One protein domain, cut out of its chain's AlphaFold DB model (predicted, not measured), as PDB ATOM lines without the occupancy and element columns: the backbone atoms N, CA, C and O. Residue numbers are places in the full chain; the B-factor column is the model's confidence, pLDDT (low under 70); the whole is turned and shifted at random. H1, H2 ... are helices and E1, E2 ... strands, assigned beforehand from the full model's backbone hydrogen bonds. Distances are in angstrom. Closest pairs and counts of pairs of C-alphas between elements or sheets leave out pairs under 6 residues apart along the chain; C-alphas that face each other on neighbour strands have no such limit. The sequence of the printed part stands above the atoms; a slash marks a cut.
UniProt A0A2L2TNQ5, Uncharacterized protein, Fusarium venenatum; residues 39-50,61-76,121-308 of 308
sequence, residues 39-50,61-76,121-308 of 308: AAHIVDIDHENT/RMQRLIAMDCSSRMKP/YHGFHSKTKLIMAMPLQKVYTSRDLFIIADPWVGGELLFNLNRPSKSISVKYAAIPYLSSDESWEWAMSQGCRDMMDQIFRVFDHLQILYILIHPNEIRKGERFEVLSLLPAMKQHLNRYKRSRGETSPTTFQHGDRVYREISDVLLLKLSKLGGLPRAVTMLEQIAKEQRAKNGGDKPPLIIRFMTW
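What this domain is: This is residues 39 to 50, 61 to 76 and 121 to 308 of the 308 residues of an uncharacterized protein of Fusarium venenatum (UniProt A0A2L2TNQ5). One curled, strongly twisted sheet of eight strands folds back on itself like part of a barrel: a folded sheet, with E2, E1, E3 and E4 facing E8, E7 and E6 and E5 as the hinge. The long helix H8 packs outside the curl by E5 and E8, and H3, H4 and H6 pack on H8. The printed part has 216 residues with eight named helices and eight named strands, in the order E1 E2 H1 E3 H2 E4 H3 H4 E5 H5 H6 E6 E7 H7 H8 E8. The sheet, E2 E1 E3 E4 E5 E8 E7 E6, is mixed, as is the class; the whole is compact, with a radius of gyration of the C-alphas of 17.2 A and spans of 54 by 41 by 37 A.

How they stand to each other: E1, residues 40 to 47, is antiparallel to E2, residues 62 to 67, with no N and O pair within hydrogen-bond range. H1, residues 122 to 125, is not on the sheet. E3, residues 145 to 148, is parallel to E1, with N 41 and O 145 2.8 A apart. E3, H2, residues 155 to 158, and E4, residues 172 to 176, form a strand-helix-strand unit, parallel neighbours with a helix between, its crossover right-handed; N 146 and O 172 are 3.0 A apart. E4, H3, residues 181 to 187, H4, residues 190 to 202, and E5, residues 208 to 212, form another, also right-handed; N 175 and O 210 are 2.9 A apart. H4 stands up from the sheet, rising 49 degrees, and touches H2, closest C-alphas Gly 155 and Met 195, 4.5 A. H5, residues 215 to 221, and H6, residues 231 to 240, only graze the sheet. E6, residues 251 to 254, and E7, residues 257 to 261, form a hairpin; N 252 and O 259 are 2.9 A apart. H7, residues 264 to 270, only just touches H5, with 3 pairs of C-alphas within 8 A, the closest Gly 221 and Leu 270, 5.0 A. H8, residues 276 to 293, is the hub: its closest C-alpha pairs are Ala 279 and Trp 184 of H3, 6.3 A, Gln 290 and Asp 197 of H4, 6.8 A, and Pro 277 and Met 233 of H6, 5.8 A. E8, residues 302 to 307, is parallel to E5, with N 209 and O 302 2.9 A apart. Every O i to N i+4 pair is within range in H3, H5, H6 and H8, against 8 of 9 in H4 and 2 of 3 in H7.

Where its parts are: E1 begins at C-alpha 40 (193.017, 148.511, 109.991) and is 21.9 A long. H4 measures 18.8 A and H8 25.7 A. E8, 16.7 A, ends at C-alpha 307 (180.999, 148.939, 108.150).

The domain as a whole: Residues 51 to 60 and 77 to 120 are not printed, with gaps between C-alphas of 8.7 A and 27.5 A. The links H1 to E3 and H2 to E4 are long. Mean pLDDT of the printed part is 71.9; 70 residues are under 70, among them 61 to 76 and 121 to 139.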
ATOM      1  N   ALA A  39     195.186 144.214 109.045       82.69
ATOM      2  CA  ALA A  39     194.898 145.213 110.064       82.69
ATOM      3  C   ALA A  39     194.219 146.443 109.447       82.69
ATOM      4  O   ALA A  39     194.394 146.750 108.269       82.69
ATOM      5  N   ALA A  40     193.450 147.153 110.262       82.81
ATOM      6  CA  ALA A  40     193.017 148.511 109.991       82.81
ATOM      7  C   ALA A  40     193.770 149.468 110.922       82.81
ATOM      8  O   ALA A  40     193.903 149.220 112.126       82.81
ATOM      9  N   HIS A  41     194.258 150.564 110.354       82.00
ATOM     10  CA  HIS A  41     194.993 151.616 111.047       82.00
ATOM     11  C   HIS A  41     194.237 152.916 110.871       82.00
ATOM     12  O   HIS A  41     193.941 153.301 109.745       82.00
ATOM     13  N   ILE A  42     193.920 153.573 111.978       78.00
ATOM     14  CA  ILE A  42     193.328 154.907 111.956       78.00
ATOM     15  C   ILE A  42     194.481 155.892 111.876       78.00
ATOM     16  O   ILE A  42     195.379 155.840 112.718       78.00
ATOM     17  N   VAL A  43     194.473 156.720 110.842       73.06
ATOM     18  CA  VAL A  43     195.554 157.636 110.511       73.06
ATOM     19  C   VAL A  43     195.019 159.034 110.279       73.06
ATOM     20  O   VAL A  43     193.971 159.205 109.658       73.06
ATOM     21  N   ASP A  44     195.800 160.013 110.707       67.12
ATOM     22  CA  ASP A  44     195.687 161.383 110.224       67.12
ATOM     23  C   ASP A  44     196.781 161.672 109.206       67.12
ATOM     24  O   ASP A  44     197.841 161.035 109.208       67.12
ATOM     25  N   ILE A  45     196.486 162.602 108.300       63.91
ATOM     26  CA  ILE A  45     197.411 163.062 107.269       63.91
ATOM     27  C   ILE A  45     197.867 164.458 107.669       63.91
ATOM     28  O   ILE A  45     197.221 165.448 107.339       63.91
ATOM     29  N   ASP A  46     199.008 164.516 108.355       55.28
ATOM     30  CA  ASP A  46     199.576 165.770 108.842       55.28
ATOM     31  C   ASP A  46     200.790 166.238 108.037       55.28
ATOM     32  O   ASP A  46     201.600 165.454 107.516       55.28
ATOM     33  N   HIS A  47     200.954 167.559 108.030       49.16
ATOM     34  CA  HIS A  47     202.150 168.255 107.584       49.16
ATOM     35  C   HIS A  47     203.120 168.490 108.744       49.16
ATOM     36  O   HIS A  47     202.814 169.208 109.692       49.16
ATOM     37  N   GLU A  48     204.341 167.961 108.646       43.84
ATOM     38  CA  GLU A  48     205.397 168.307 109.595       43.84
ATOM     39  C   GLU A  48     206.108 169.593 109.149       43.84
ATOM     40  O   GLU A  48     207.012 169.574 108.313       43.84
ATOM     41  N   ASN A  49     205.722 170.730 109.731       40.94
ATOM     42  CA  ASN A  49     206.557 171.929 109.706       40.94
ATOM     43  C   ASN A  49     207.672 171.742 110.736       40.94
ATOM     44  O   ASN A  49     207.504 172.106 111.895       40.94
ATOM     45  N   THR A  50     208.814 171.159 110.362       38.19
ATOM     46  CA  THR A  50     209.982 171.184 111.256       38.19
ATOM     47  C   THR A  50     210.503 172.618 111.364       38.19
ATOM     48  O   THR A  50     210.996 173.144 110.360       38.19
ATOM     49  N   ARG A  61     209.360 166.984 104.172       32.59
ATOM     50  CA  ARG A  61     208.934 165.642 104.575       32.59
ATOM     51  C   ARG A  61     207.440 165.685 104.902       32.59
ATOM     52  O   ARG A  61     207.040 165.757 106.054       32.59
ATOM     53  N   MET A  62     206.618 165.661 103.861       35.94
ATOM     54  CA  MET A  62     205.263 165.101 103.941       35.94
ATOM     55  C   MET A  62     205.383 163.561 103.968       35.94
ATOM     56  O   MET A  62     206.318 163.037 103.366       35.94
ATOM     57  N   GLN A  63     204.532 162.747 104.590       45.28
ATOM     58  CA  GLN A  63     203.383 162.947 105.472       45.28
ATOM     59  C   GLN A  63     203.523 161.941 106.618       45.28
ATOM     60  O   GLN A  63     203.948 160.804 106.380       45.28
ATOM     61  N   ARG A  64     203.154 162.328 107.839       42.50
ATOM     62  CA  ARG A  64     203.033 161.368 108.940       42.50
ATOM     63  C   ARG A  64     201.716 160.624 108.779       42.50
ATOM     64  O   ARG A  64     200.684 161.261 108.645       42.50
ATOM     65  N   LEU A  65     201.758 159.296 108.821       44.50
ATOM     66  CA  LEU A  65     200.586 158.482 109.135       44.50
ATOM     67  C   LEU A  65     200.637 158.247 110.641       44.50
ATOM     68  O   LEU A  65     201.363 157.366 111.108       44.50
ATOM     69  N   ILE A  66     199.962 159.097 111.412       45.19
ATOM     70  CA  ILE A  66     199.930 158.938 112.867       45.19
ATOM     71  C   ILE A  66     198.866 157.898 113.182       45.19
ATOM     72  O   ILE A  66     197.679 158.177 113.065       45.19
ATOM     73  N   ALA A  67     199.289 156.692 113.569       44.69
ATOM     74  CA  ALA A  67     198.369 155.723 114.148       44.69
ATOM     75  C   ALA A  67     197.781 156.333 115.429       44.69
ATOM     76  O   ALA A  67     198.514 156.545 116.392       44.69
ATOM     77  N   MET A  68     196.489 156.651 115.419       44.03
ATOM     78  CA  MET A  68     195.836 157.362 116.527       44.03
ATOM     79  C   MET A  68     195.415 156.450 117.679       44.03
ATOM     80  O   MET A  68     195.282 156.908 118.809       44.03
ATOM     81  N   ASP A  69     195.264 155.152 117.410       42.97
ATOM     82  CA  ASP A  69     194.808 154.170 118.387       42.97
ATOM     83  C   ASP A  69     195.758 152.968 118.468       42.97
ATOM     84  O   ASP A  69     196.128 152.351 117.462       42.97
ATOM     85  N   CYS A  70     196.108 152.582 119.702       41.03
ATOM     86  CA  CYS A  70     196.749 151.303 119.996       41.03
ATOM     87  C   CYS A  70     195.756 150.165 119.743       41.03
ATOM     88  O   CYS A  70     195.012 149.752 120.633       41.03
ATOM     89  N   SER A  71     195.774 149.605 118.536       39.78
ATOM     90  CA  SER A  71     195.076 148.355 118.247       39.78
ATOM     91  C   SER A  71     195.680 147.241 119.103       39.78
ATOM     92  O   SER A  71     196.766 146.723 118.815       39.78
ATOM     93  N   SER A  72     194.976 146.818 120.155       39.88
ATOM     94  CA  SER A  72     195.227 145.503 120.731       39.88
ATOM     95  C   SER A  72     194.793 144.486 119.676       39.88
ATOM     96  O   SER A  72     193.612 144.158 119.576       39.88
ATOM     97  N   ARG A  73     195.729 144.042 118.827       42.84
ATOM     98  CA  ARG A  73     195.479 142.971 117.853       42.84
ATOM     99  C   ARG A  73     194.687 141.850 118.556       42.84
ATOM    100  O   ARG A  73     195.060 141.474 119.674       42.84
ATOM    101  N   MET A  74     193.692 141.222 117.903       37.59
ATOM    102  CA  MET A  74     193.452 139.795 118.187       37.59
ATOM    103  C   MET A  74     194.822 139.163 118.178       37.59
ATOM    104  O   MET A  74     195.535 139.422 117.209       37.59
ATOM    105  N   LYS A  75     195.201 138.433 119.242       40.12
ATOM    106  CA  LYS A  75     196.497 137.750 119.312       40.12
ATOM    107  C   LYS A  75     196.744 137.212 117.917       40.12
ATOM    108  O   LYS A  75     195.991 136.328 117.498       40.12
ATOM    109  N   PRO A  76     197.682 137.804 117.163       41.88
ATOM    110  CA  PRO A  76     197.873 137.343 115.808       41.88
ATOM    111  C   PRO A  76     198.296 135.871 115.942       41.88
ATOM    112  O   PRO A  76     198.521 135.387 117.062       41.88
ATOM    113  N   TYR A 121     184.150 162.820 115.069       42.16
ATOM    114  CA  TYR A 121     184.732 161.529 114.682       42.16
ATOM    115  C   TYR A 121     185.948 161.126 115.544       42.16
ATOM    116  O   TYR A 121     186.178 159.944 115.802       42.16
ATOM    117  N   HIS A 122     186.680 162.092 116.106       41.41
ATOM    118  CA  HIS A 122     187.796 161.816 117.018       41.41
ATOM    119  C   HIS A 122     187.290 161.295 118.377       41.41
ATOM    120  O   HIS A 122     187.831 160.333 118.930       41.41
ATOM    121  N   GLY A 123     186.177 161.847 118.878       46.38
ATOM    122  CA  GLY A 123     185.447 161.310 120.038       46.38
ATOM    123  C   GLY A 123     184.749 159.966 119.767       46.38
ATOM    124  O   GLY A 123     184.395 159.246 120.697       46.38
ATOM    125  N   PHE A 124     184.576 159.604 118.494       45.50
ATOM    126  CA  PHE A 124     183.900 158.382 118.057       45.50
ATOM    127  C   PHE A 124     184.788 157.119 118.182       45.50
ATOM    128  O   PHE A 124     184.298 156.003 118.416       45.50
ATOM    129  N   HIS A 125     186.109 157.288 118.076       41.84
ATOM    130  CA  HIS A 125     187.100 156.219 118.249       41.84
ATOM    131  C   HIS A 125     187.820 156.264 119.606       41.84
ATOM    132  O   HIS A 125     188.087 155.212 120.189       41.84
ATOM    133  N   SER A 126     188.011 157.451 120.190       40.53
ATOM    134  CA  SER A 126     188.699 157.600 121.475       40.53
ATOM    135  C   SER A 126     187.773 157.355 122.680       40.53
ATOM    136  O   SER A 126     187.179 158.263 123.253       40.53
ATOM    137  N   LYS A 127     187.685 156.105 123.154       35.75
ATOM    138  CA  LYS A 127     187.195 155.843 124.529       35.75
ATOM    139  C   LYS A 127     188.226 156.189 125.609       35.75
ATOM    140  O   LYS A 127     187.894 156.189 126.790       35.75
ATOM    141  N   THR A 128     189.461 156.493 125.221       34.53
ATOM    142  CA  THR A 128     190.568 156.660 126.160       34.53
ATOM    143  C   THR A 128     191.479 157.768 125.658       34.53
ATOM    144  O   THR A 128     192.143 157.599 124.642       34.53
ATOM    145  N   LYS A 129     191.544 158.892 126.383       34.59
ATOM    146  CA  LYS A 129     192.719 159.771 126.318       34.59
ATOM    147  C   LYS A 129     193.926 158.917 126.706       34.59
ATOM    148  O   LYS A 129     194.013 158.479 127.852       34.59
ATOM    149  N   LEU A 130     194.812 158.631 125.759       30.94
ATOM    150  CA  LEU A 130     195.992 157.803 125.986       30.94
ATOM    151  C   LEU A 130     197.245 158.678 125.953       30.94
ATOM    152  O   LEU A 130     197.762 159.034 124.902       30.94
ATOM    153  N   ILE A 131     197.733 158.995 127.151       35.84
ATOM    154  CA  ILE A 131     199.112 159.408 127.398       35.84
ATOM    155  C   ILE A 131     199.922 158.115 127.508       35.84
ATOM    156  O   ILE A 131     199.739 157.384 128.476       35.84
ATOM    157  N   MET A 132     200.770 157.808 126.522       29.91
ATOM    158  CA  MET A 132     202.062 157.116 126.680       29.91
ATOM    159  C   MET A 132     202.713 156.847 125.316       29.91
ATOM    160  O   MET A 132     202.038 156.596 124.321       29.91
ATOM    161  N   ALA A 133     204.049 156.878 125.289       36.44
ATOM    162  CA  ALA A 133     204.868 156.566 124.121       36.44
ATOM    163  C   ALA A 133     204.537 155.167 123.569       36.44
ATOM    164  O   ALA A 133     204.683 154.159 124.265       36.44
ATOM    165  N   MET A 134     204.066 155.118 122.322       40.03
ATOM    166  CA  MET A 134     203.521 153.905 121.714       40.03
ATOM    167  C   MET A 134     204.636 152.987 121.178       40.03
ATOM    168  O   MET A 134     205.567 153.475 120.530       40.03
ATOM    169  N   PRO A 135     204.571 151.659 121.401       38.44
ATOM    170  CA  PRO A 135     205.493 150.724 120.770       38.44
ATOM    171  C   PRO A 135     205.316 150.732 119.244       38.44
ATOM    172  O   PRO A 135     204.200 150.783 118.732       38.44
ATOM    173  N   LEU A 136     206.438 150.648 118.525       47.47
ATOM    174  CA  LEU A 136     206.523 150.647 117.061       47.47
ATOM    175  C   LEU A 136     205.586 149.592 116.440       47.47
ATOM    176  O   LEU A 136     205.861 148.390 116.504       47.47
ATOM    177  N   GLN A 137     204.495 150.028 115.809       51.94
ATOM    178  CA  GLN A 137     203.567 149.134 115.121       51.94
ATOM    179  C   GLN A 137     204.012 148.937 113.667       51.94
ATOM    180  O   GLN A 137     204.153 149.891 112.908       51.94
ATOM    181  N   LYS A 138     204.247 147.681 113.264       58.09
ATOM    182  CA  LYS A 138     204.498 147.342 111.854       58.09
ATOM    183  C   LYS A 138     203.186 147.437 111.074       58.09
ATOM    184  O   LYS A 138     202.210 146.787 111.458       58.09
ATOM    185  N   VAL A 139     203.201 148.202 109.986       65.19
ATOM    186  CA  VAL A 139     202.060 148.444 109.095       65.19
ATOM    187  C   VAL A 139     202.344 147.825 107.723       65.19
ATOM    188  O   VAL A 139     203.454 147.950 107.209       65.19
ATOM    189  N   TYR A 140     201.359 147.154 107.121       72.06
ATOM    190  CA  TYR A 140     201.476 146.544 105.795       72.06
ATOM    191  C   TYR A 140     200.761 147.397 104.741       72.06
ATOM    192  O   TYR A 140     199.602 147.150 104.430       72.06
ATOM    193  N   THR A 141     201.444 148.364 104.126       75.06
ATOM    194  CA  THR A 141     200.853 149.294 103.132       75.06
ATOM    195  C   THR A 141     200.128 148.596 101.967       75.06
ATOM    196  O   THR A 141     199.115 149.074 101.456       75.06
ATOM    197  N   SER A 142     200.589 147.402 101.594       78.69
ATOM    198  CA  SER A 142     200.014 146.596 100.513       78.69
ATOM    199  C   SER A 142     198.837 145.693 100.905       78.69
ATOM    200  O   SER A 142     198.253 145.069 100.017       78.69
ATOM    201  N   ARG A 143     198.507 145.569 102.196       80.06
ATOM    202  CA  ARG A 143     197.494 144.622 102.699       80.06
ATOM    203  C   ARG A 143     196.543 145.239 103.713       80.06
ATOM    204  O   ARG A 143     195.382 144.852 103.731       80.06
ATOM    205  N   ASP A 144     197.034 146.142 104.542       84.62
ATOM    206  CA  ASP A 144     196.278 146.778 105.607       84.62
ATOM    207  C   ASP A 144     195.431 147.934 105.077       84.62
ATOM    208  O   ASP A 144     195.734 148.538 104.046       84.62
ATOM    209  N   LEU A 145     194.368 148.231 105.818       88.62
ATOM    210  CA  LEU A 145     193.468 149.345 105.571       88.62
ATOM    211  C   LEU A 145     193.925 150.580 106.344       88.62
ATOM    212  O   LEU A 145     194.152 150.504 107.549       88.62
ATOM    213  N   PHE A 146     193.976 151.722 105.668       87.88
ATOM    214  CA  PHE A 146     194.245 153.023 106.281       87.88
ATOM    215  C   PHE A 146     192.954 153.828 106.359       87.88
ATOM    216  O   PHE A 146     192.454 154.298 105.345       87.88
ATOM    217  N   ILE A 147     192.395 153.962 107.554       87.44
ATOM    218  CA  ILE A 147     191.196 154.753 107.816       87.44
ATOM    219  C   ILE A 147     191.642 156.179 108.109       87.44
ATOM    220  O   ILE A 147     192.257 156.422 109.141       87.44
ATOM    221  N   ILE A 148     191.329 157.108 107.212       84.62
ATOM    222  CA  ILE A 148     191.616 158.528 107.402       84.62
ATOM    223  C   ILE A 148     190.566 159.066 108.373       84.62
ATOM    224  O   ILE A 148     189.376 159.024 108.050       84.62
ATOM    225  N   ALA A 149     190.976 159.476 109.577       70.69
ATOM    226  CA  ALA A 149     190.028 159.798 110.645       70.69
ATOM    227  C   ALA A 149     189.228 161.069 110.330       70.69
ATOM    228  O   ALA A 149     188.013 161.088 110.529       70.69
ATOM    229  N   ASP A 150     189.903 162.079 109.781       70.31
ATOM    230  CA  ASP A 150     189.280 163.315 109.318       70.31
ATOM    231  C   ASP A 150     189.837 163.763 107.954       70.31
ATOM    232  O   ASP A 150     190.756 164.583 107.869       70.31
ATOM    233  N   PRO A 151     189.307 163.221 106.844       65.69
ATOM    234  CA  PRO A 151     189.735 163.600 105.505       65.69
ATOM    235  C   PRO A 151     189.108 164.918 105.028       65.69
ATOM    236  O   PRO A 151     189.195 165.188 103.833       65.69
ATOM    237  N   TRP A 152     188.445 165.696 105.893       65.81
ATOM    238  CA  TRP A 152     187.694 166.895 105.490       65.81
ATOM    239  C   TRP A 152     188.256 168.186 106.087       65.81
ATOM    240  O   TRP A 152     188.053 169.261 105.531       65.81
ATOM    241  N   VAL A 153     188.978 168.088 107.203       59.12
ATOM    242  CA  VAL A 153     189.499 169.246 107.946       59.12
ATOM    243  C   VAL A 153     190.979 169.505 107.678       59.12
ATOM    244  O   VAL A 153     191.414 170.653 107.653       59.12
ATOM    245  N   GLY A 154     191.774 168.468 107.415       51.09
ATOM    246  CA  GLY A 154     193.223 168.592 107.174       51.09
ATOM    247  C   GLY A 154     193.627 169.263 105.845       51.09
ATOM    248  O   GLY A 154     194.810 169.306 105.506       51.09
ATOM    249  N   GLY A 155     192.667 169.761 105.062       45.75
ATOM    250  CA  GLY A 155     192.853 170.195 103.673       45.75
ATOM    251  C   GLY A 155     193.502 171.564 103.536       45.75
ATOM    252  O   GLY A 155     194.329 171.762 102.644       45.75
ATOM    253  N   GLU A 156     193.215 172.481 104.462       44.28
ATOM    254  CA  GLU A 156     193.784 173.837 104.447       44.28
ATOM    255  C   GLU A 156     195.318 173.839 104.591       44.28
ATOM    256  O   GLU A 156     195.996 174.730 104.073       44.28
ATOM    257  N   LEU A 157     195.896 172.812 105.225       47.50
ATOM    258  CA  LEU A 157     197.347 172.674 105.385       47.50
ATOM    259  C   LEU A 157     198.029 172.054 104.152       47.50
ATOM    260  O   LEU A 157     199.161 172.423 103.840       47.50
ATOM    261  N   LEU A 158     197.347 171.161 103.422       49.25
ATOM    262  CA  LEU A 158     197.869 170.491 102.216       49.25
ATOM    263  C   LEU A 158     197.781 171.364 100.953       49.25
ATOM    264  O   LEU A 158     198.533 171.148  99.997       49.25
ATOM    265  N   PHE A 159     196.867 172.337 100.933       46.72
ATOM    266  CA  PHE A 159     196.624 173.202  99.776       46.72
ATOM    267  C   PHE A 159     197.800 174.142  99.464       46.72
ATOM    268  O   PHE A 159     198.030 174.501  98.311       46.72
ATOM    269  N   ASN A 160     198.591 174.503 100.476       45.09
ATOM    270  CA  ASN A 160     199.538 175.609 100.365       45.09
ATOM    271  C   ASN A 160     200.943 175.247  99.856       45.09
ATOM    272  O   ASN A 160     201.725 176.167  99.612       45.09
ATOM    273  N   LEU A 161     201.329 173.971  99.692       49.06
ATOM    274  CA  LEU A 161     202.741 173.643  99.424       49.06
ATOM    275  C   LEU A 161     202.995 172.467  98.460       49.06
ATOM    276  O   LEU A 161     202.210 171.536  98.307       49.06
ATOM    277  N   ASN A 162     204.154 172.576  97.797       52.75
ATOM    278  CA  ASN A 162     204.698 171.749  96.717       52.75
ATOM    279  C   ASN A 162     204.519 170.224  96.851       52.75
ATOM    280  O   ASN A 162     204.433 169.656  97.937       52.75
ATOM    281  N   ARG A 163     204.554 169.567  95.680       52.91
ATOM    282  CA  ARG A 163     204.456 168.112  95.452       52.91
ATOM    283  C   ARG A 163     205.197 167.300  96.528       52.91
ATOM    284  O   ARG A 163     206.386 167.554  96.725       52.91
ATOM    285  N   PRO A 164     204.552 166.311  97.184       53.88
ATOM    286  CA  PRO A 164     205.256 165.432  98.108       53.88
ATOM    287  C   PRO A 164     206.408 164.739  97.373       53.88
ATOM    288  O   PRO A 164     206.262 164.297  96.232       53.88
ATOM    289  N   SER A 165     207.572 164.683  98.023       51.84
ATOM    290  CA  SER A 165     208.806 164.137  97.444       51.84
ATOM    291  C   SER A 165     208.789 162.609  97.323       51.84
ATOM    292  O   SER A 165     209.569 162.050  96.552       51.84
ATOM    293  N   LYS A 166     207.900 161.930  98.062       60.81
ATOM    294  CA  LYS A 166     207.686 160.479  98.021       60.81
ATOM    295  C   LYS A 166     206.209 160.167  98.207       60.81
ATOM    296  O   LYS A 166     205.576 160.721  99.101       60.81
ATOM    297  N   SER A 167     205.682 159.285  97.371       66.75
ATOM    298  CA  SER A 167     204.362 158.702  97.572       66.75
ATOM    299  C   SER A 167     204.443 157.494  98.506       66.75
ATOM    300  O   SER A 167     205.507 156.890  98.664       66.75
ATOM    301  N   ILE A 168     203.324 157.155  99.145       71.25
ATOM    302  CA  ILE A 168     203.219 155.993 100.032       71.25
ATOM    303  C   ILE A 168     202.471 154.897  99.274       71.25
ATOM    304  O   ILE A 168     201.383 155.136  98.743       71.25
ATOM    305  N   SER A 169     203.021 153.680  99.236       78.06
ATOM    306  CA  SER A 169     202.449 152.569  98.462       78.06
ATOM    307  C   SER A 169     201.261 151.892  99.171       78.06
ATOM    308  O   SER A 169     201.220 150.673  99.348       78.06
ATOM    309  N   VAL A 170     200.281 152.685  99.615       83.75
ATOM    310  CA  VAL A 170     199.040 152.195 100.231       83.75
ATOM    311  C   VAL A 170     198.086 151.698  99.152       83.75
ATOM    312  O   VAL A 170     197.785 152.426  98.211       83.75
ATOM    313  N   LYS A 171     197.576 150.469  99.300       89.00
ATOM    314  CA  LYS A 171     196.581 149.897  98.374       89.00
ATOM    315  C   LYS A 171     195.136 150.069  98.825       89.00
ATOM    316  O   LYS A 171     194.255 150.134  97.965       89.00
ATOM    317  N   TYR A 172     194.899 150.139 100.133       91.56
ATOM    318  CA  TYR A 172     193.562 150.168 100.722       91.56
ATOM    319  C   TYR A 172     193.449 151.337 101.698       91.56
ATOM    320  O   TYR A 172     194.170 151.392 102.693       91.56
ATOM    321  N   ALA A 173     192.524 152.252 101.430       92.00
ATOM    322  CA  ALA A 173     192.210 153.357 102.326       92.00
ATOM    323  C   ALA A 173     190.704 153.434 102.564       92.00
ATOM    324  O   ALA A 173     189.924 152.925 101.762       92.00
ATOM    325  N   ALA A 174     190.298 154.062 103.658       92.56
ATOM    326  CA  ALA A 174     188.914 154.313 104.004       92.56
ATOM    327  C   ALA A 174     188.714 155.770 104.418       92.56
ATOM    328  O   ALA A 174     189.566 156.342 105.094       92.56
ATOM    329  N   ILE A 175     187.562 156.328 104.055       90.50
ATOM    330  CA  ILE A 175     187.092 157.646 104.495       90.50
ATOM    331  C   ILE A 175     185.707 157.517 105.143       90.50
ATOM    332  O   ILE A 175     184.899 156.711 104.671       90.50
ATOM    333  N   PRO A 176     185.401 158.265 106.214       88.38
ATOM    334  CA  PRO A 176     184.079 158.270 106.830       88.38
ATOM    335  C   PRO A 176     182.981 158.743 105.871       88.38
ATOM    336  O   PRO A 176     183.151 159.698 105.114       88.38
ATOM    337  N   TYR A 177     181.825 158.081 105.934       87.94
ATOM    338  CA  TYR A 177     180.601 158.520 105.269       87.94
ATOM    339  C   TYR A 177     180.008 159.760 105.953       87.94
ATOM    340  O   TYR A 177     179.835 159.776 107.173       87.94
ATOM    341  N   LEU A 178     179.618 160.758 105.157       82.00
ATOM    342  CA  LEU A 178     178.904 161.949 105.619       82.00
ATOM    343  C   LEU A 178     177.391 161.778 105.433       82.00
ATOM    344  O   LEU A 178     176.928 161.427 104.353       82.00
ATOM    345  N   SER A 179     176.613 162.002 106.493       72.81
ATOM    346  CA  SER A 179     175.203 161.578 106.569       72.81
ATOM    347  C   SER A 179     174.181 162.497 105.882       72.81
ATOM    348  O   SER A 179     172.983 162.245 106.004       72.81
ATOM    349  N   SER A 180     174.602 163.548 105.172       72.00
ATOM    350  CA  SER A 180     173.693 164.419 104.411       72.00
ATOM    351  C   SER A 180     174.258 164.803 103.043       72.00
ATOM    352  O   SER A 180     175.475 164.858 102.861       72.00
ATOM    353  N   ASP A 181     173.365 165.086 102.087       68.88
ATOM    354  CA  ASP A 181     173.727 165.611 100.763       68.88
ATOM    355  C   ASP A 181     174.545 166.903 100.882       68.88
ATOM    356  O   ASP A 181     175.619 166.994 100.296       68.88
ATOM    357  N   GLU A 182     174.090 167.845 101.711       70.94
ATOM    358  CA  GLU A 182     174.779 169.114 101.985       70.94
ATOM    359  C   GLU A 182     176.195 168.901 102.541       70.94
ATOM    360  O   GLU A 182     177.117 169.635 102.194       70.94
ATOM    361  N   SER A 183     176.405 167.861 103.359       77.38
ATOM    362  CA  SER A 183     177.737 167.545 103.888       77.38
ATOM    363  C   SER A 183     178.681 167.081 102.781       77.38
ATOM    364  O   SER A 183     179.852 167.448 102.783       77.38
ATOM    365  N   TRP A 184     178.186 166.295 101.820       78.44
ATOM    366  CA  TRP A 184     178.973 165.894 100.652       78.44
ATOM    367  C   TRP A 184     179.174 167.043  99.667       78.44
ATOM    368  O   TRP A 184     180.237 167.130  99.064       78.44
ATOM    369  N   GLU A 185     178.202 167.940  99.506       76.62
ATOM    370  CA  GLU A 185     178.386 169.162  98.720       76.62
ATOM    371  C   GLU A 185     179.471 170.050  99.313       76.62
ATOM    372  O   GLU A 185     180.349 170.510  98.589       76.62
ATOM    373  N   TRP A 186     179.444 170.246 100.629       78.81
ATOM    374  CA  TRP A 186     180.466 170.995 101.341       78.81
ATOM    375  C   TRP A 186     181.835 170.315 101.231       78.81
ATOM    376  O   TRP A 186     182.795 170.945 100.788       78.81
ATOM    377  N   ALA A 187     181.909 169.009 101.508       71.62
ATOM    378  CA  ALA A 187     183.138 168.217 101.408       71.62
ATOM    379  C   ALA A 187     183.697 168.121  99.979       71.62
ATOM    380  O   ALA A 187     184.861 167.785  99.782       71.62
ATOM    381  N   MET A 188     182.880 168.413  98.971       74.62
ATOM    382  CA  MET A 188     183.292 168.425  97.568       74.62
ATOM    383  C   MET A 188     183.304 169.830  96.960       74.62
ATOM    384  O   MET A 188     183.563 169.982  95.762       74.62
ATOM    385  N   SER A 189     183.048 170.861  97.768       75.00
ATOM    386  CA  SER A 189     183.292 172.249  97.393       75.00
ATOM    387  C   SER A 189     184.786 172.439  97.131       75.00
ATOM    388  O   SER A 189     185.609 171.670  97.632       75.00
ATOM    389  N   GLN A 190     185.143 173.438  96.318       64.75
ATOM    390  CA  GLN A 190     186.490 173.579  95.756       64.75
ATOM    391  C   GLN A 190     187.609 173.368  96.797       64.75
ATOM    392  O   GLN A 190     188.487 172.552  96.551       64.75
ATOM    393  N   GLY A 191     187.516 173.979  97.986       64.25
ATOM    394  CA  GLY A 191     188.543 173.841  99.029       64.25
ATOM    395  C   GLY A 191     188.677 172.436  99.637       64.25
ATOM    396  O   GLY A 191     189.785 172.000  99.936       64.25
ATOM    397  N   CYS A 192     187.580 171.687  99.781       66.06
ATOM    398  CA  CYS A 192     187.618 170.320 100.317       66.06
ATOM    399  C   CYS A 192     187.933 169.277  99.225       66.06
ATOM    400  O   CYS A 192     188.570 168.257  99.494       66.06
ATOM    401  N   ARG A 193     187.581 169.557  97.960       75.50
ATOM    402  CA  ARG A 193     187.994 168.743  96.803       75.50
ATOM    403  C   ARG A 193     189.512 168.635  96.709       75.50
ATOM    404  O   ARG A 193     190.032 167.551  96.442       75.50
ATOM    405  N   ASP A 194     190.214 169.735  96.955       72.69
ATOM    406  CA  ASP A 194     191.672 169.757  96.913       72.69
ATOM    407  C   ASP A 194     192.294 168.815  97.960       72.69
ATOM    408  O   ASP A 194     193.365 168.251  97.740       72.69
ATOM    409  N   MET A 195     191.592 168.545  99.063       73.12
ATOM    410  CA  MET A 195     192.020 167.564 100.059       73.12
ATOM    411  C   MET A 195     191.933 166.127  99.533       73.12
ATOM    412  O   MET A 195     192.882 165.352  99.679       73.12
ATOM    413  N   MET A 196     190.840 165.777  98.852       79.25
ATOM    414  CA  MET A 196     190.700 164.471  98.198       79.25
ATOM    415  C   MET A 196     191.749 164.266  97.100       79.25
ATOM    416  O   MET A 196     192.328 163.182  96.984       79.25
ATOM    417  N   ASP A 197     192.049 165.320  96.340       79.81
ATOM    418  CA  ASP A 197     193.138 165.326  95.364       79.81
ATOM    419  C   ASP A 197     194.482 164.991  96.020       79.81
ATOM    420  O   ASP A 197     195.253 164.182  95.495       79.81
ATOM    421  N   GLN A 198     194.754 165.563  97.193       75.94
ATOM    422  CA  GLN A 198     195.981 165.298  97.935       75.94
ATOM    423  C   GLN A 198     196.010 163.874  98.487       75.94
ATOM    424  O   GLN A 198     197.038 163.221  98.345       75.94
ATOM    425  N   ILE A 199     194.901 163.336  99.007       79.88
ATOM    426  CA  ILE A 199     194.810 161.928  99.436       79.88
ATOM    427  C   ILE A 199     195.198 160.986  98.289       79.88
ATOM    428  O   ILE A 199     196.049 160.109  98.464       79.88
ATOM    429  N   PHE A 200     194.643 161.187  97.091       82.00
ATOM    430  CA  PHE A 200     194.987 160.367  95.922       82.00
ATOM    431  C   PHE A 200     196.417 160.582  95.426       82.00
ATOM    432  O   PHE A 200     197.006 159.688  94.814       82.00
ATOM    433  N   ARG A 201     196.992 161.752  95.698       78.06
ATOM    434  CA  ARG A 201     198.390 162.053  95.403       78.06
ATOM    435  C   ARG A 201     199.349 161.386  96.387       78.06
ATOM    436  O   ARG A 201     200.396 160.907  95.959       78.06
ATOM    437  N   VAL A 202     199.007 161.354  97.678       77.31
ATOM    438  CA  VAL A 202     199.769 160.664  98.731       77.31
ATOM    439  C   VAL A 202     199.759 159.163  98.476       77.31
ATOM    440  O   VAL A 202     200.811 158.524  98.414       77.31
ATOM    441  N   PHE A 203     198.559 158.611  98.296       82.50
ATOM    442  CA  PHE A 203     198.321 157.193  98.065       82.50
ATOM    443  C   PHE A 203     198.261 156.912  96.569       82.50
ATOM    444  O   PHE A 203     197.261 156.465  96.011       82.50
ATOM    445  N   ASP A 204     199.364 157.171  95.886       78.69
ATOM    446  CA  ASP A 204     199.416 157.077  94.434       78.69
ATOM    447  C   ASP A 204     199.250 155.628  93.914       78.69
ATOM    448  O   ASP A 204     198.941 155.428  92.734       78.69
ATOM    449  N   HIS A 205     199.419 154.625  94.783       84.06
ATOM    450  CA  HIS A 205     199.167 153.200  94.532       84.06
ATOM    451  C   HIS A 205     197.791 152.718  95.020       84.06
ATOM    452  O   HIS A 205     197.516 151.517  94.945       84.06
ATOM    453  N   LEU A 206     196.918 153.623  95.479       88.12
ATOM    454  CA  LEU A 206     195.605 153.271  96.012       88.12
ATOM    455  C   LEU A 206     194.802 152.485  94.980       88.12
ATOM    456  O   LEU A 206     194.632 152.936  93.849       88.12
ATOM    457  N   GLN A 207     194.333 151.300  95.356       90.06
ATOM    458  CA  GLN A 207     193.547 150.421  94.492       90.06
ATOM    459  C   GLN A 207     192.072 150.479  94.864       90.06
ATOM    460  O   GLN A 207     191.222 150.555  93.979       90.06
ATOM    461  N   ILE A 208     191.781 150.469  96.167       92.69
ATOM    462  CA  ILE A 208     190.419 150.523  96.685       92.69
ATOM    463  C   ILE A 208     190.314 151.636  97.722       92.69
ATOM    464  O   ILE A 208     191.074 151.660  98.694       92.69
ATOM    465  N   LEU A 209     189.349 152.528  97.514       93.56
ATOM    466  CA  LEU A 209     188.888 153.484  98.512       93.56
ATOM    467  C   LEU A 209     187.561 152.989  99.086       93.56
ATOM    468  O   LEU A 209     186.573 152.854  98.367       93.56
ATOM    469  N   TYR A 210     187.527 152.734 100.384       94.62
ATOM    470  CA  TYR A 210     186.318 152.364 101.093       94.62
ATOM    471  C   TYR A 210     185.621 153.604 101.664       94.62
ATOM    472  O   TYR A 210     186.234 154.433 102.328       94.62
ATOM    473  N   ILE A 211     184.315 153.712 101.457       93.19
ATOM    474  CA  ILE A 211     183.448 154.625 102.194       93.19
ATOM    475  C   ILE A 211     182.973 153.877 103.439       93.19
ATOM    476  O   ILE A 211     182.297 152.847 103.359       93.19
ATOM    477  N   LEU A 212     183.385 154.374 104.597       92.81
ATOM    478  CA  LEU A 212     183.156 153.768 105.894       92.81
ATOM    479  C   LEU A 212     181.818 154.257 106.463       92.81
ATOM    480  O   LEU A 212     181.699 155.384 106.939       92.81
ATOM    481  N   ILE A 213     180.797 153.403 106.393       90.69
ATOM    482  CA  ILE A 213     179.429 153.692 106.819       90.69
ATOM    483  C   ILE A 213     179.227 153.209 108.253       90.69
ATOM    484  O   ILE A 213     179.399 152.030 108.578       90.69
ATOM    485  N   HIS A 214     178.807 154.133 109.110       88.44
ATOM    486  CA  HIS A 214     178.519 153.843 110.504       88.44
ATOM    487  C   HIS A 214     177.361 152.826 110.646       88.44
ATOM    488  O   HIS A 214     176.342 152.979 109.969       88.44
ATOM    489  N   PRO A 215     177.431 151.838 111.561       86.81
ATOM    490  CA  PRO A 215     176.376 150.828 111.737       86.81
ATOM    491  C   PRO A 215     174.969 151.395 111.984       86.81
ATOM    492  O   PRO A 215     173.973 150.820 111.557       86.81
ATOM    493  N   ASN A 216     174.859 152.551 112.643       84.50
ATOM    494  CA  ASN A 216     173.570 153.243 112.798       84.50
ATOM    495  C   ASN A 216     172.991 153.726 111.458       84.50
ATOM    496  O   ASN A 216     171.778 153.661 111.283       84.50
ATOM    497  N   GLU A 217     173.826 154.164 110.514       85.00
ATOM    498  CA  GLU A 217     173.380 154.532 109.164       85.00
ATOM    499  C   GLU A 217     172.973 153.287 108.368       85.00
ATOM    500  O   GLU A 217     171.971 153.317 107.658       85.00
ATOM    501  N   ILE A 218     173.659 152.154 108.573       85.00
ATOM    502  CA  ILE A 218     173.235 150.858 108.020       85.00
ATOM    503  C   ILE A 218     171.828 150.503 108.503       85.00
ATOM    504  O   ILE A 218     170.949 150.237 107.690       85.00
ATOM    505  N   ARG A 219     171.579 150.576 109.817       84.19
ATOM    506  CA  ARG A 219     170.264 150.278 110.411       84.19
ATOM    507  C   ARG A 219     169.157 151.209 109.918       84.19
ATOM    508  O   ARG A 219     168.010 150.782 109.807       84.19
ATOM    509  N   LYS A 220     169.473 152.482 109.646       81.12
ATOM    510  CA  LYS A 220     168.535 153.414 109.000       81.12
ATOM    511  C   LYS A 220     168.248 152.965 107.567       81.12
ATOM    512  O   LYS A 220     167.087 152.887 107.180       81.12
ATOM    513  N   GLY A 221     169.297 152.624 106.820       74.75
ATOM    514  CA  GLY A 221     169.207 152.242 105.419       74.75
ATOM    515  C   GLY A 221     168.541 150.888 105.158       74.75
ATOM    516  O   GLY A 221     167.856 150.720 104.156       74.75
ATOM    517  N   GLU A 222     168.660 149.929 106.076       77.12
ATOM    518  CA  GLU A 222     168.013 148.613 105.974       77.12
ATOM    519  C   GLU A 222     166.483 148.681 105.925       77.12
ATOM    520  O   GLU A 222     165.852 147.763 105.391       77.12
ATOM    521  N   ARG A 223     165.905 149.766 106.457       75.38
ATOM    522  CA  ARG A 223     164.462 150.043 106.449       75.38
ATOM    523  C   ARG A 223     163.953 150.484 105.081       75.38
ATOM    524  O   ARG A 223     162.744 150.525 104.876       75.38
ATOM    525  N   PHE A 224     164.843 150.837 104.158       73.38
ATOM    526  CA  PHE A 224     164.437 151.226 102.821       73.38
ATOM    527  C   PHE A 224     164.022 150.011 101.995       73.38
ATOM    528  O   PHE A 224     164.784 149.060 101.809       73.38
ATOM    529  N   GLU A 225     162.830 150.089 101.413       72.88
ATOM    530  CA  GLU A 225     162.419 149.162 100.365       72.88
ATOM    531  C   GLU A 225     163.232 149.413  99.090       72.88
ATOM    532  O   GLU A 225     163.395 150.560  98.645       72.88
ATOM    533  N   VAL A 226     163.735 148.339  98.476       67.81
ATOM    534  CA  VAL A 226     164.485 148.389  97.211       67.81
ATOM    535  C   VAL A 226     163.491 148.478  96.053       67.81
ATOM    536  O   VAL A 226     163.287 147.523  95.314       67.81
ATOM    537  N   LEU A 227     162.815 149.620  95.932       59.09
ATOM    538  CA  LEU A 227     161.806 149.830  94.887       59.09
ATOM    539  C   LEU A 227     162.447 150.126  93.522       59.09
ATOM    540  O   LEU A 227     161.975 149.651  92.494       59.09
ATOM    541  N   SER A 228     163.560 150.864  93.502       61.81
ATOM    542  CA  SER A 228     164.382 151.092  92.311       61.81
ATOM    543  C   SER A 228     165.746 151.660  92.711       61.81
ATOM    544  O   SER A 228     165.862 152.426  93.668       61.81
ATOM    545  N   LEU A 229     166.800 151.257  91.996       65.06
ATOM    546  CA  LEU A 229     168.128 151.840  92.171       65.06
ATOM    547  C   LEU A 229     168.231 153.139  91.395       65.06
ATOM    548  O   LEU A 229     167.866 153.194  90.218       65.06
ATOM    549  N   LEU A 230     168.855 154.136  92.019       74.94
ATOM    550  CA  LEU A 230     169.316 155.303  91.288       74.94
ATOM    551  C   LEU A 230     170.323 154.860  90.206       74.94
ATOM    552  O   LEU A 230     171.217 154.054  90.505       74.94
ATOM    553  N   PRO A 231     170.209 155.362  88.959       79.06
ATOM    554  CA  PRO A 231     171.024 154.907  87.831       79.06
ATOM    555  C   PRO A 231     172.534 154.908  88.102       79.06
ATOM    556  O   PRO A 231     173.215 153.948  87.740       79.06
ATOM    557  N   ALA A 232     173.040 155.929  88.803       76.50
ATOM    558  CA  ALA A 232     174.456 156.057  89.153       76.50
ATOM    559  C   ALA A 232     174.961 154.882  90.008       76.50
ATOM    560  O   ALA A 232     175.975 154.266  89.685       76.50
ATOM    561  N   MET A 233     174.211 154.494  91.046       82.44
ATOM    562  CA  MET A 233     174.579 153.366  91.910       82.44
ATOM    563  C   MET A 233     174.477 152.029  91.178       82.44
ATOM    564  O   MET A 233     175.324 151.161  91.371       82.44
ATOM    565  N   LYS A 234     173.483 151.868  90.295       83.38
ATOM    566  CA  LYS A 234     173.366 150.676  89.443       83.38
ATOM    567  C   LYS A 234     174.564 150.548  88.501       83.38
ATOM    568  O   LYS A 234     175.112 149.459  88.350       83.38
ATOM    569  N   GLN A 235     174.981 151.649  87.877       85.00
ATOM    570  CA  GLN A 235     176.144 151.674  86.996       85.00
ATOM    571  C   GLN A 235     177.437 151.375  87.761       85.00
ATOM    572  O   GLN A 235     178.223 150.545  87.306       85.00
ATOM    573  N   HIS A 236     177.626 151.996  88.928       86.00
ATOM    574  CA  HIS A 236     178.765 151.758  89.810       86.00
ATOM    575  C   HIS A 236     178.862 150.282  90.220       86.00
ATOM    576  O   HIS A 236     179.885 149.635  89.997       86.00
ATOM    577  N   LEU A 237     177.765 149.719  90.737       85.00
ATOM    578  CA  LEU A 237     177.692 148.317  91.144       85.00
ATOM    579  C   LEU A 237     177.982 147.364  89.989       85.00
ATOM    580  O   LEU A 237     178.748 146.424  90.155       85.00
ATOM    581  N   ASN A 238     177.427 147.617  88.804       85.94
ATOM    582  CA  ASN A 238     177.706 146.789  87.633       85.94
ATOM    583  C   ASN A 238     179.175 146.873  87.198       85.94
ATOM    584  O   ASN A 238     179.735 145.871  86.761       85.94
ATOM    585  N   ARG A 239     179.795 148.053  87.315       84.94
ATOM    586  CA  ARG A 239     181.188 148.287  86.921       84.94
ATOM    587  C   ARG A 239     182.185 147.642  87.885       84.94
ATOM    588  O   ARG A 239     183.195 147.117  87.428       84.94
ATOM    589  N   TYR A 240     181.914 147.689  89.187       83.00
ATOM    590  CA  TYR A 240     182.872 147.302  90.232       83.00
ATOM    591  C   TYR A 240     182.473 146.070  91.042       83.00
ATOM    592  O   TYR A 240     183.114 145.763  92.055       83.00
ATOM    593  N   LYS A 241     181.452 145.341  90.577       83.38
ATOM    594  CA  LYS A 241     181.062 144.046  91.128       83.38
ATOM    595  C   LYS A 241     182.285 143.146  91.265       83.38
ATOM    596  O   LYS A 241     183.031 142.959  90.301       83.38
ATOM    597  N   ARG A 242     182.464 142.546  92.446       78.94
ATOM    598  CA  ARG A 242     183.550 141.585  92.664       78.94
ATOM    599  C   ARG A 242     183.477 140.462  91.634       78.94
ATOM    600  O   ARG A 242     182.459 139.781  91.496       78.94
ATOM    601  N   SER A 243     184.593 140.231  90.954       78.50
ATOM    602  CA  SER A 243     184.761 139.038  90.130       78.50
ATOM    603  C   SER A 243     185.156 137.843  91.007       78.50
ATOM    604  O   SER A 243     185.763 138.009  92.065       78.50
ATOM    605  N   ARG A 244     184.849 136.612  90.570       69.19
ATOM    606  CA  ARG A 244     185.208 135.384  91.314       69.19
ATOM    607  C   ARG A 244     186.720 135.214  91.533       69.19
ATOM    608  O   ARG A 244     187.110 134.476  92.429       69.19
ATOM    609  N   GLY A 245     187.555 135.871  90.724       68.38
ATOM    610  CA  GLY A 245     189.015 135.822  90.831       68.38
ATOM    611  C   GLY A 245     189.625 136.924  91.699       68.38
ATOM    612  O   GLY A 245     190.845 136.984  91.824       68.38
ATOM    613  N   GLU A 246     188.821 137.822  92.270       77.81
ATOM    614  CA  GLU A 246     189.352 138.961  93.011       77.81
ATOM    615  C   GLU A 246     189.837 138.566  94.413       77.81
ATOM    616  O   GLU A 246     189.073 138.083  95.246       77.81
ATOM    617  N   THR A 247     191.116 138.825  94.694       75.94
ATOM    618  CA  THR A 247     191.785 138.437  95.948       75.94
ATOM    619  C   THR A 247     191.911 139.577  96.961       75.94
ATOM    620  O   THR A 247     192.636 139.436  97.946       75.94
ATOM    621  N   SER A 248     191.279 140.729  96.717       82.12
ATOM    622  CA  SER A 248     191.318 141.864  97.647       82.12
ATOM    623  C   SER A 248     190.647 141.484  98.975       82.12
ATOM    624  O   SER A 248     189.629 140.776  98.961       82.12
ATOM    625  N   PRO A 249     191.166 141.923 100.135       84.69
ATOM    626  CA  PRO A 249     190.542 141.592 101.410       84.69
ATOM    627  C   PRO A 249     189.121 142.149 101.531       84.69
ATOM    628  O   PRO A 249     188.828 143.232 101.036       84.69
ATOM    629  N   THR A 250     188.236 141.407 102.196       89.38
ATOM    630  CA  THR A 250     186.868 141.846 102.539       89.38
ATOM    631  C   THR A 250     186.733 142.240 104.006       89.38
ATOM    632  O   THR A 250     185.695 142.760 104.412       89.38
ATOM    633  N   THR A 251     187.754 141.963 104.822       89.38
ATOM    634  CA  THR A 251     187.726 142.171 106.268       89.38
ATOM    635  C   THR A 251     189.057 142.693 106.779       89.38
ATOM    636  O   THR A 251     190.105 142.172 106.391       89.38
ATOM    637  N   PHE A 252     188.999 143.653 107.695       88.88
ATOM    638  CA  PHE A 252     190.162 144.243 108.352       88.88
ATOM    639  C   PHE A 252     189.891 144.391 109.846       88.88
ATOM    640  O   PHE A 252     188.745 144.570 110.257       88.88
ATOM    641  N   GLN A 253     190.929 144.330 110.672       82.88
ATOM    642  CA  GLN A 253     190.774 144.330 112.124       82.88
ATOM    643  C   GLN A 253     191.502 145.485 112.811       82.88
ATOM    644  O   GLN A 253     192.678 145.732 112.553       82.88
ATOM    645  N   HIS A 254     190.826 146.125 113.764       80.81
ATOM    646  CA  HIS A 254     191.403 147.134 114.649       80.81
ATOM    647  C   HIS A 254     190.875 146.944 116.072       80.81
ATOM    648  O   HIS A 254     189.687 147.131 116.318       80.81
ATOM    649  N   GLY A 255     191.738 146.565 117.016       75.25
ATOM    650  CA  GLY A 255     191.301 146.264 118.376       75.25
ATOM    651  C   GLY A 255     190.257 145.140 118.408       75.25
ATOM    652  O   GLY A 255     190.459 144.047 117.868       75.25
ATOM    653  N   ASP A 256     189.118 145.446 119.025       75.25
ATOM    654  CA  ASP A 256     187.913 144.617 119.103       75.25
ATOM    655  C   ASP A 256     186.968 144.780 117.898       75.25
ATOM    656  O   ASP A 256     186.001 144.027 117.770       75.25
ATOM    657  N   ARG A 257     187.249 145.721 116.989       79.75
ATOM    658  CA  ARG A 257     186.418 146.011 115.815       79.75
ATOM    659  C   ARG A 257     186.876 145.218 114.595       79.75
ATOM    660  O   ARG A 257     188.072 145.085 114.319       79.75
ATOM    661  N   VAL A 258     185.902 144.732 113.828       87.88
ATOM    662  CA  VAL A 258     186.129 144.039 112.556       87.88
ATOM    663  C   VAL A 258     185.411 144.805 111.460       87.88
ATOM    664  O   VAL A 258     184.200 144.694 111.317       87.88
ATOM    665  N   TYR A 259     186.172 145.532 110.655       91.81
ATOM    666  CA  TYR A 259     185.661 146.194 109.467       91.81
ATOM    667  C   TYR A 259     185.357 145.155 108.399       91.81
ATOM    668  O   TYR A 259     186.207 144.319 108.090       91.81
ATOM    669  N   ARG A 260     184.159 145.203 107.823       93.69
ATOM    670  CA  ARG A 260     183.689 144.270 106.796       93.69
ATOM    671  C   ARG A 260     183.130 145.025 105.604       93.69
ATOM    672  O   ARG A 260     182.404 146.005 105.764       93.69
ATOM    673  N   GLU A 261     183.476 144.552 104.415       93.75
ATOM    674  CA  GLU A 261     182.902 145.018 103.158       93.75
ATOM    675  C   GLU A 261     181.393 144.747 103.145       93.75
ATOM    676  O   GLU A 261     180.928 143.660 103.499       93.75
ATOM    677  N   ILE A 262     180.624 145.764 102.768       91.00
ATOM    678  CA  ILE A 262     179.170 145.689 102.667       91.00
ATOM    679  C   ILE A 262     178.819 144.934 101.386       91.00
ATOM    680  O   ILE A 262     179.299 145.271 100.308       91.00
ATOM    681  N   SER A 263     177.961 143.918 101.499       86.94
ATOM    682  CA  SER A 263     177.504 143.148 100.335       86.94
ATOM    683  C   SER A 263     176.746 144.020  99.332       86.94
ATOM    684  O   SER A 263     175.998 144.908  99.750       86.94
ATOM    685  N   ASP A 264     176.828 143.682  98.041       84.12
ATOM    686  CA  ASP A 264     176.076 144.360  96.977       84.12
ATOM    687  C   ASP A 264     174.590 144.495  97.334       84.12
ATOM    688  O   ASP A 264     174.036 145.580  97.226       84.12
ATOM    689  N   VAL A 265     173.962 143.424  97.843       81.81
ATOM    690  CA  VAL A 265     172.535 143.390  98.220       81.81
ATOM    691  C   VAL A 265     172.197 144.428  99.289       81.81
ATOM    692  O   VAL A 265     171.179 145.110  99.188       81.81
ATOM    693  N   LEU A 266     173.040 144.559 100.313       84.06
ATOM    694  CA  LEU A 266     172.847 145.570 101.348       84.06
ATOM    695  C   LEU A 266     173.101 146.969 100.780       84.06
ATOM    696  O   LEU A 266     172.317 147.876 101.044       84.06
ATOM    697  N   LEU A 267     174.113 147.139  99.926       84.25
ATOM    698  CA  LEU A 267     174.381 148.419  99.273       84.25
ATOM    699  C   LEU A 267     173.200 148.903  98.414       84.25
ATOM    700  O   LEU A 267     172.945 150.106  98.368       84.25
ATOM    701  N   LEU A 268     172.429 147.990  97.806       82.31
ATOM    702  CA  LEU A 268     171.186 148.338  97.098       82.31
ATOM    703  C   LEU A 268     170.181 149.063  98.000       82.31
ATOM    704  O   LEU A 268     169.469 149.947  97.535       82.31
ATOM    705  N   LYS A 269     170.114 148.703  99.286       82.56
ATOM    706  CA  LYS A 269     169.260 149.391 100.266       82.56
ATOM    707  C   LYS A 269     169.855 150.740 100.662       82.56
ATOM    708  O   LYS A 269     169.145 151.737 100.763       82.56
ATOM    709  N   LEU A 270     171.177 150.779 100.833       83.88
ATOM    710  CA  LEU A 270     171.910 151.974 101.246       83.88
ATOM    711  C   LEU A 270     172.012 153.042 100.154       83.88
ATOM    712  O   LEU A 270     172.346 154.177 100.472       83.88
ATOM    713  N   SER A 271     171.687 152.746  98.890       81.69
ATOM    714  CA  SER A 271     171.713 153.745  97.810       81.69
ATOM    715  C   SER A 271     170.772 154.932  98.041       81.69
ATOM    716  O   SER A 271     170.860 155.919  97.317       81.69
ATOM    717  N   LYS A 272     169.844 154.818  98.998       79.88
ATOM    718  CA  LYS A 272     168.937 155.892  99.422       79.88
ATOM    719  C   LYS A 272     169.461 156.716 100.603       79.88
ATOM    720  O   LYS A 272     168.793 157.658 101.013       79.88
ATOM    721  N   LEU A 273     170.623 156.371 101.164       83.56
ATOM    722  CA  LEU A 273     171.291 157.227 102.138       83.56
ATOM    723  C   LEU A 273     171.679 158.551 101.466       83.56
ATOM    724  O   LEU A 273     172.227 158.550 100.360       83.56
ATOM    725  N   GLY A 274     171.387 159.666 102.142       81.81
ATOM    726  CA  GLY A 274     171.624 161.014 101.622       81.81
ATOM    727  C   GLY A 274     173.073 161.201 101.181       81.81
ATOM    728  O   GLY A 274     174.004 160.749 101.849       81.81
ATOM    729  N   GLY A 275     173.285 161.801 100.019       82.19
ATOM    730  CA  GLY A 275     174.612 162.097  99.486       82.19
ATOM    731  C   GLY A 275     175.392 160.911  98.932       82.19
ATOM    732  O   GLY A 275     176.305 161.135  98.144       82.19
ATOM    733  N   LEU A 276     175.041 159.656  99.242       85.38
ATOM    734  CA  LEU A 276     175.865 158.498  98.870       85.38
ATOM    735  C   LEU A 276     176.044 158.330  97.342       85.38
ATOM    736  O   LEU A 276     177.187 158.223  96.897       85.38
ATOM    737  N   PRO A 277     174.985 158.361  96.500       85.06
ATOM    738  CA  PRO A 277     175.139 158.246  95.043       85.06
ATOM    739  C   PRO A 277     175.976 159.375  94.435       85.06
ATOM    740  O   PRO A 277     176.752 159.169  93.496       85.06
ATOM    741  N   ARG A 278     175.813 160.584  94.978       83.69
ATOM    742  CA  ARG A 278     176.547 161.765  94.537       83.69
ATOM    743  C   ARG A 278     178.014 161.669  94.937       83.69
ATOM    744  O   ARG A 278     178.869 161.859  94.081       83.69
ATOM    745  N   ALA A 279     178.295 161.283  96.180       84.38
ATOM    746  CA  ALA A 279     179.640 161.045  96.691       84.38
ATOM    747  C   ALA A 279     180.412 160.066  95.806       84.38
ATOM    748  O   ALA A 279     181.530 160.361  95.396       84.38
ATOM    749  N   VAL A 280     179.790 158.941  95.441       87.94
ATOM    750  CA  VAL A 280     180.383 157.950  94.530       87.94
ATOM    751  C   VAL A 280     180.733 158.586  93.190       87.94
ATOM    752  O   VAL A 280     181.870 158.479  92.743       87.94
ATOM    753  N   THR A 281     179.788 159.301  92.581       86.88
ATOM    754  CA  THR A 281     179.996 159.956  91.281       86.88
ATOM    755  C   THR A 281     181.152 160.964  91.332       86.88
ATOM    756  O   THR A 281     181.995 160.990  90.438       86.88
ATOM    757  N   MET A 282     181.221 161.774  92.390       85.88
ATOM    758  CA  MET A 282     182.263 162.790  92.556       85.88
ATOM    759  C   MET A 282     183.632 162.163  92.828       85.88
ATOM    760  O   MET A 282     184.610 162.528  92.181       85.88
ATOM    761  N   LEU A 283     183.708 161.173  93.719       87.62
ATOM    762  CA  LEU A 283     184.948 160.460  94.023       87.62
ATOM    763  C   LEU A 283     185.488 159.704  92.800       87.62
ATOM    764  O   LEU A 283     186.698 159.721  92.570       87.62
ATOM    765  N   GLU A 284     184.622 159.086  91.987       88.19
ATOM    766  CA  GLU A 284     185.028 158.455  90.723       88.19
ATOM    767  C   GLU A 284     185.655 159.471  89.766       88.19
ATOM    768  O   GLU A 284     186.698 159.202  89.165       88.19
ATOM    769  N   GLN A 285     185.032 160.644  89.637       87.94
ATOM    770  CA  GLN A 285     185.512 161.708  88.764       87.94
ATOM    771  C   GLN A 285     186.876 162.238  89.227       87.94
ATOM    772  O   GLN A 285     187.810 162.298  88.426       87.94
ATOM    773  N   ILE A 286     187.019 162.546  90.519       86.44
ATOM    774  CA  ILE A 286     188.279 163.016  91.112       86.44
ATOM    775  C   ILE A 286     189.382 161.971  90.906       86.44
ATOM    776  O   ILE A 286     190.471 162.284  90.422       86.44
ATOM    777  N   ALA A 287     189.095 160.702  91.203       85.44
ATOM    778  CA  ALA A 287     190.061 159.628  91.032       85.44
ATOM    779  C   ALA A 287     190.501 159.472  89.569       85.44
ATOM    780  O   ALA A 287     191.691 159.299  89.296       85.44
ATOM    781  N   LYS A 288     189.565 159.571  88.617       87.38
ATOM    782  CA  LYS A 288     189.856 159.519  87.179       87.38
ATOM    783  C   LYS A 288     190.768 160.668  86.746       87.38
ATOM    784  O   LYS A 288     191.752 160.431  86.045       87.38
ATOM    785  N   GLU A 289     190.479 161.890  87.181       87.62
ATOM    786  CA  GLU A 289     191.297 163.068  86.881       87.62
ATOM    787  C   GLU A 289     192.706 162.952  87.474       87.62
ATOM    788  O   GLU A 289     193.695 163.193  86.778       87.62
ATOM    789  N   GLN A 290     192.827 162.524  88.732       82.06
ATOM    790  CA  GLN A 290     194.127 162.344  89.381       82.06
ATOM    791  C   GLN A 290     194.954 161.232  88.736       82.06
ATOM    792  O   GLN A 290     196.174 161.351  88.602       82.06
ATOM    793  N   ARG A 291     194.316 160.154  88.282       82.94
ATOM    794  CA  ARG A 291     194.985 159.088  87.527       82.94
ATOM    795  C   ARG A 291     195.517 159.585  86.184       82.94
ATOM    796  O   ARG A 291     196.665 159.288  85.855       82.94
ATOM    797  N   ALA A 292     194.739 160.393  85.465       85.19
ATOM    798  CA  ALA A 292     195.178 161.018  84.218       85.19
ATOM    799  C   ALA A 292     196.381 161.953  84.439       85.19
ATOM    800  O   ALA A 292     197.375 161.853  83.724       85.19
ATOM    801  N   LYS A 293     196.349 162.790  85.489       82.19
ATOM    802  CA  LYS A 293     197.465 163.686  85.861       82.19
ATOM    803  C   LYS A 293     198.755 162.935  86.228       82.19
ATOM    804  O   LYS A 293     199.845 163.475  86.063       82.19
ATOM    805  N   ASN A 294     198.650 161.702  86.728       71.00
ATOM    806  CA  ASN A 294     199.779 160.897  87.207       71.00
ATOM    807  C   ASN A 294     200.297 159.863  86.187       71.00
ATOM    808  O   ASN A 294     200.951 158.899  86.585       71.00
ATOM    809  N   GLY A 295     200.027 160.057  84.891       71.94
ATOM    810  CA  GLY A 295     200.611 159.248  83.815       71.94
ATOM    811  C   GLY A 295     199.726 158.127  83.267       71.94
ATOM    812  O   GLY A 295     200.220 157.325  82.492       71.94
ATOM    813  N   GLY A 296     198.439 158.063  83.637       67.88
ATOM    814  CA  GLY A 296     197.410 157.278  82.929       67.88
ATOM    815  C   GLY A 296     197.462 155.746  83.062       67.88
ATOM    816  O   GLY A 296     196.407 155.123  83.085       67.88
ATOM    817  N   ASP A 297     198.637 155.142  83.247       72.81
ATOM    818  CA  ASP A 297     198.848 153.680  83.200       72.81
ATOM    819  C   ASP A 297     198.472 152.928  84.491       72.81
ATOM    820  O   ASP A 297     198.747 151.738  84.656       72.81
ATOM    821  N   LYS A 298     197.849 153.608  85.455       74.19
ATOM    822  CA  LYS A 298     197.479 153.004  86.740       74.19
ATOM    823  C   LYS A 298     196.071 152.398  86.668       74.19
ATOM    824  O   LYS A 298     195.185 152.994  86.056       74.19
ATOM    825  N   PRO A 299     195.815 151.261  87.345       74.62
ATOM    826  CA  PRO A 299     194.491 150.649  87.356       74.62
ATOM    827  C   PRO A 299     193.435 151.620  87.915       74.62
ATOM    828  O   PRO A 299     193.760 152.464  88.770       74.62
ATOM    829  N   PRO A 300     192.172 151.506  87.458       80.69
ATOM    830  CA  PRO A 300     191.098 152.361  87.942       80.69
ATOM    831  C   PRO A 300     190.960 152.208  89.456       80.69
ATOM    832  O   PRO A 300     191.028 151.096  89.983       80.69
ATOM    833  N   LEU A 301     190.777 153.330  90.154       86.69
ATOM    834  CA  LEU A 301     190.419 153.291  91.565       86.69
ATOM    835  C   LEU A 301     189.024 152.675  91.692       86.69
ATOM    836  O   LEU A 301     188.096 153.075  90.987       86.69
ATOM    837  N   ILE A 302     188.892 151.713  92.595       90.25
ATOM    838  CA  ILE A 302     187.620 151.079  92.916       90.25
ATOM    839  C   ILE A 302     187.087 151.729  94.190       90.25
ATOM    840  O   ILE A 302     187.781 151.760  95.205       90.25
ATOM    841  N   ILE A 303     185.857 152.231  94.155       91.62
ATOM    842  CA  ILE A 303     185.173 152.687  95.369       91.62
ATOM    843  C   ILE A 303     184.339 151.529  95.906       91.62
ATOM    844  O   ILE A 303     183.651 150.849  95.148       91.62
ATOM    845  N   ARG A 304     184.446 151.270  97.207       93.25
ATOM    846  CA  ARG A 304     183.696 150.229  97.918       93.25
ATOM    847  C   ARG A 304     183.167 150.758  99.234       93.25
ATOM    848  O   ARG A 304     183.429 151.897  99.593       93.25
ATOM    849  N   PHE A 305     182.432 149.932  99.965       93.25
ATOM    850  CA  PHE A 305     181.755 150.352 101.186       93.25
ATOM    851  C   PHE A 305     182.061 149.369 102.304       93.25
ATOM    852  O   PHE A 305     182.076 148.157 102.084       93.25
ATOM    853  N   MET A 306     182.315 149.888 103.502       94.56
ATOM    854  CA  MET A 306     182.567 149.078 104.691       94.56
ATOM    855  C   MET A 306     181.738 149.556 105.869       94.56
ATOM    856  O   MET A 306     181.368 150.721 105.953       94.56
ATOM    857  N   THR A 307     181.503 148.648 106.804       93.44
ATOM    858  CA  THR A 307     180.999 148.939 108.150       93.44
ATOM    859  C   THR A 307     181.782 148.102 109.168       93.44
ATOM    860  O   THR A 307     182.703 147.391 108.761       93.44
ATOM    861  N   TRP A 308     181.482 148.180 110.465       89.75
ATOM    862  CA  TRP A 308     182.159 147.399 111.514       89.75
ATOM    863  C   TRP A 308     181.228 146.986 112.653       89.75
ATOM    864  O   TRP A 308     180.162 147.618 112.812       89.75
TER     865      TRP A 308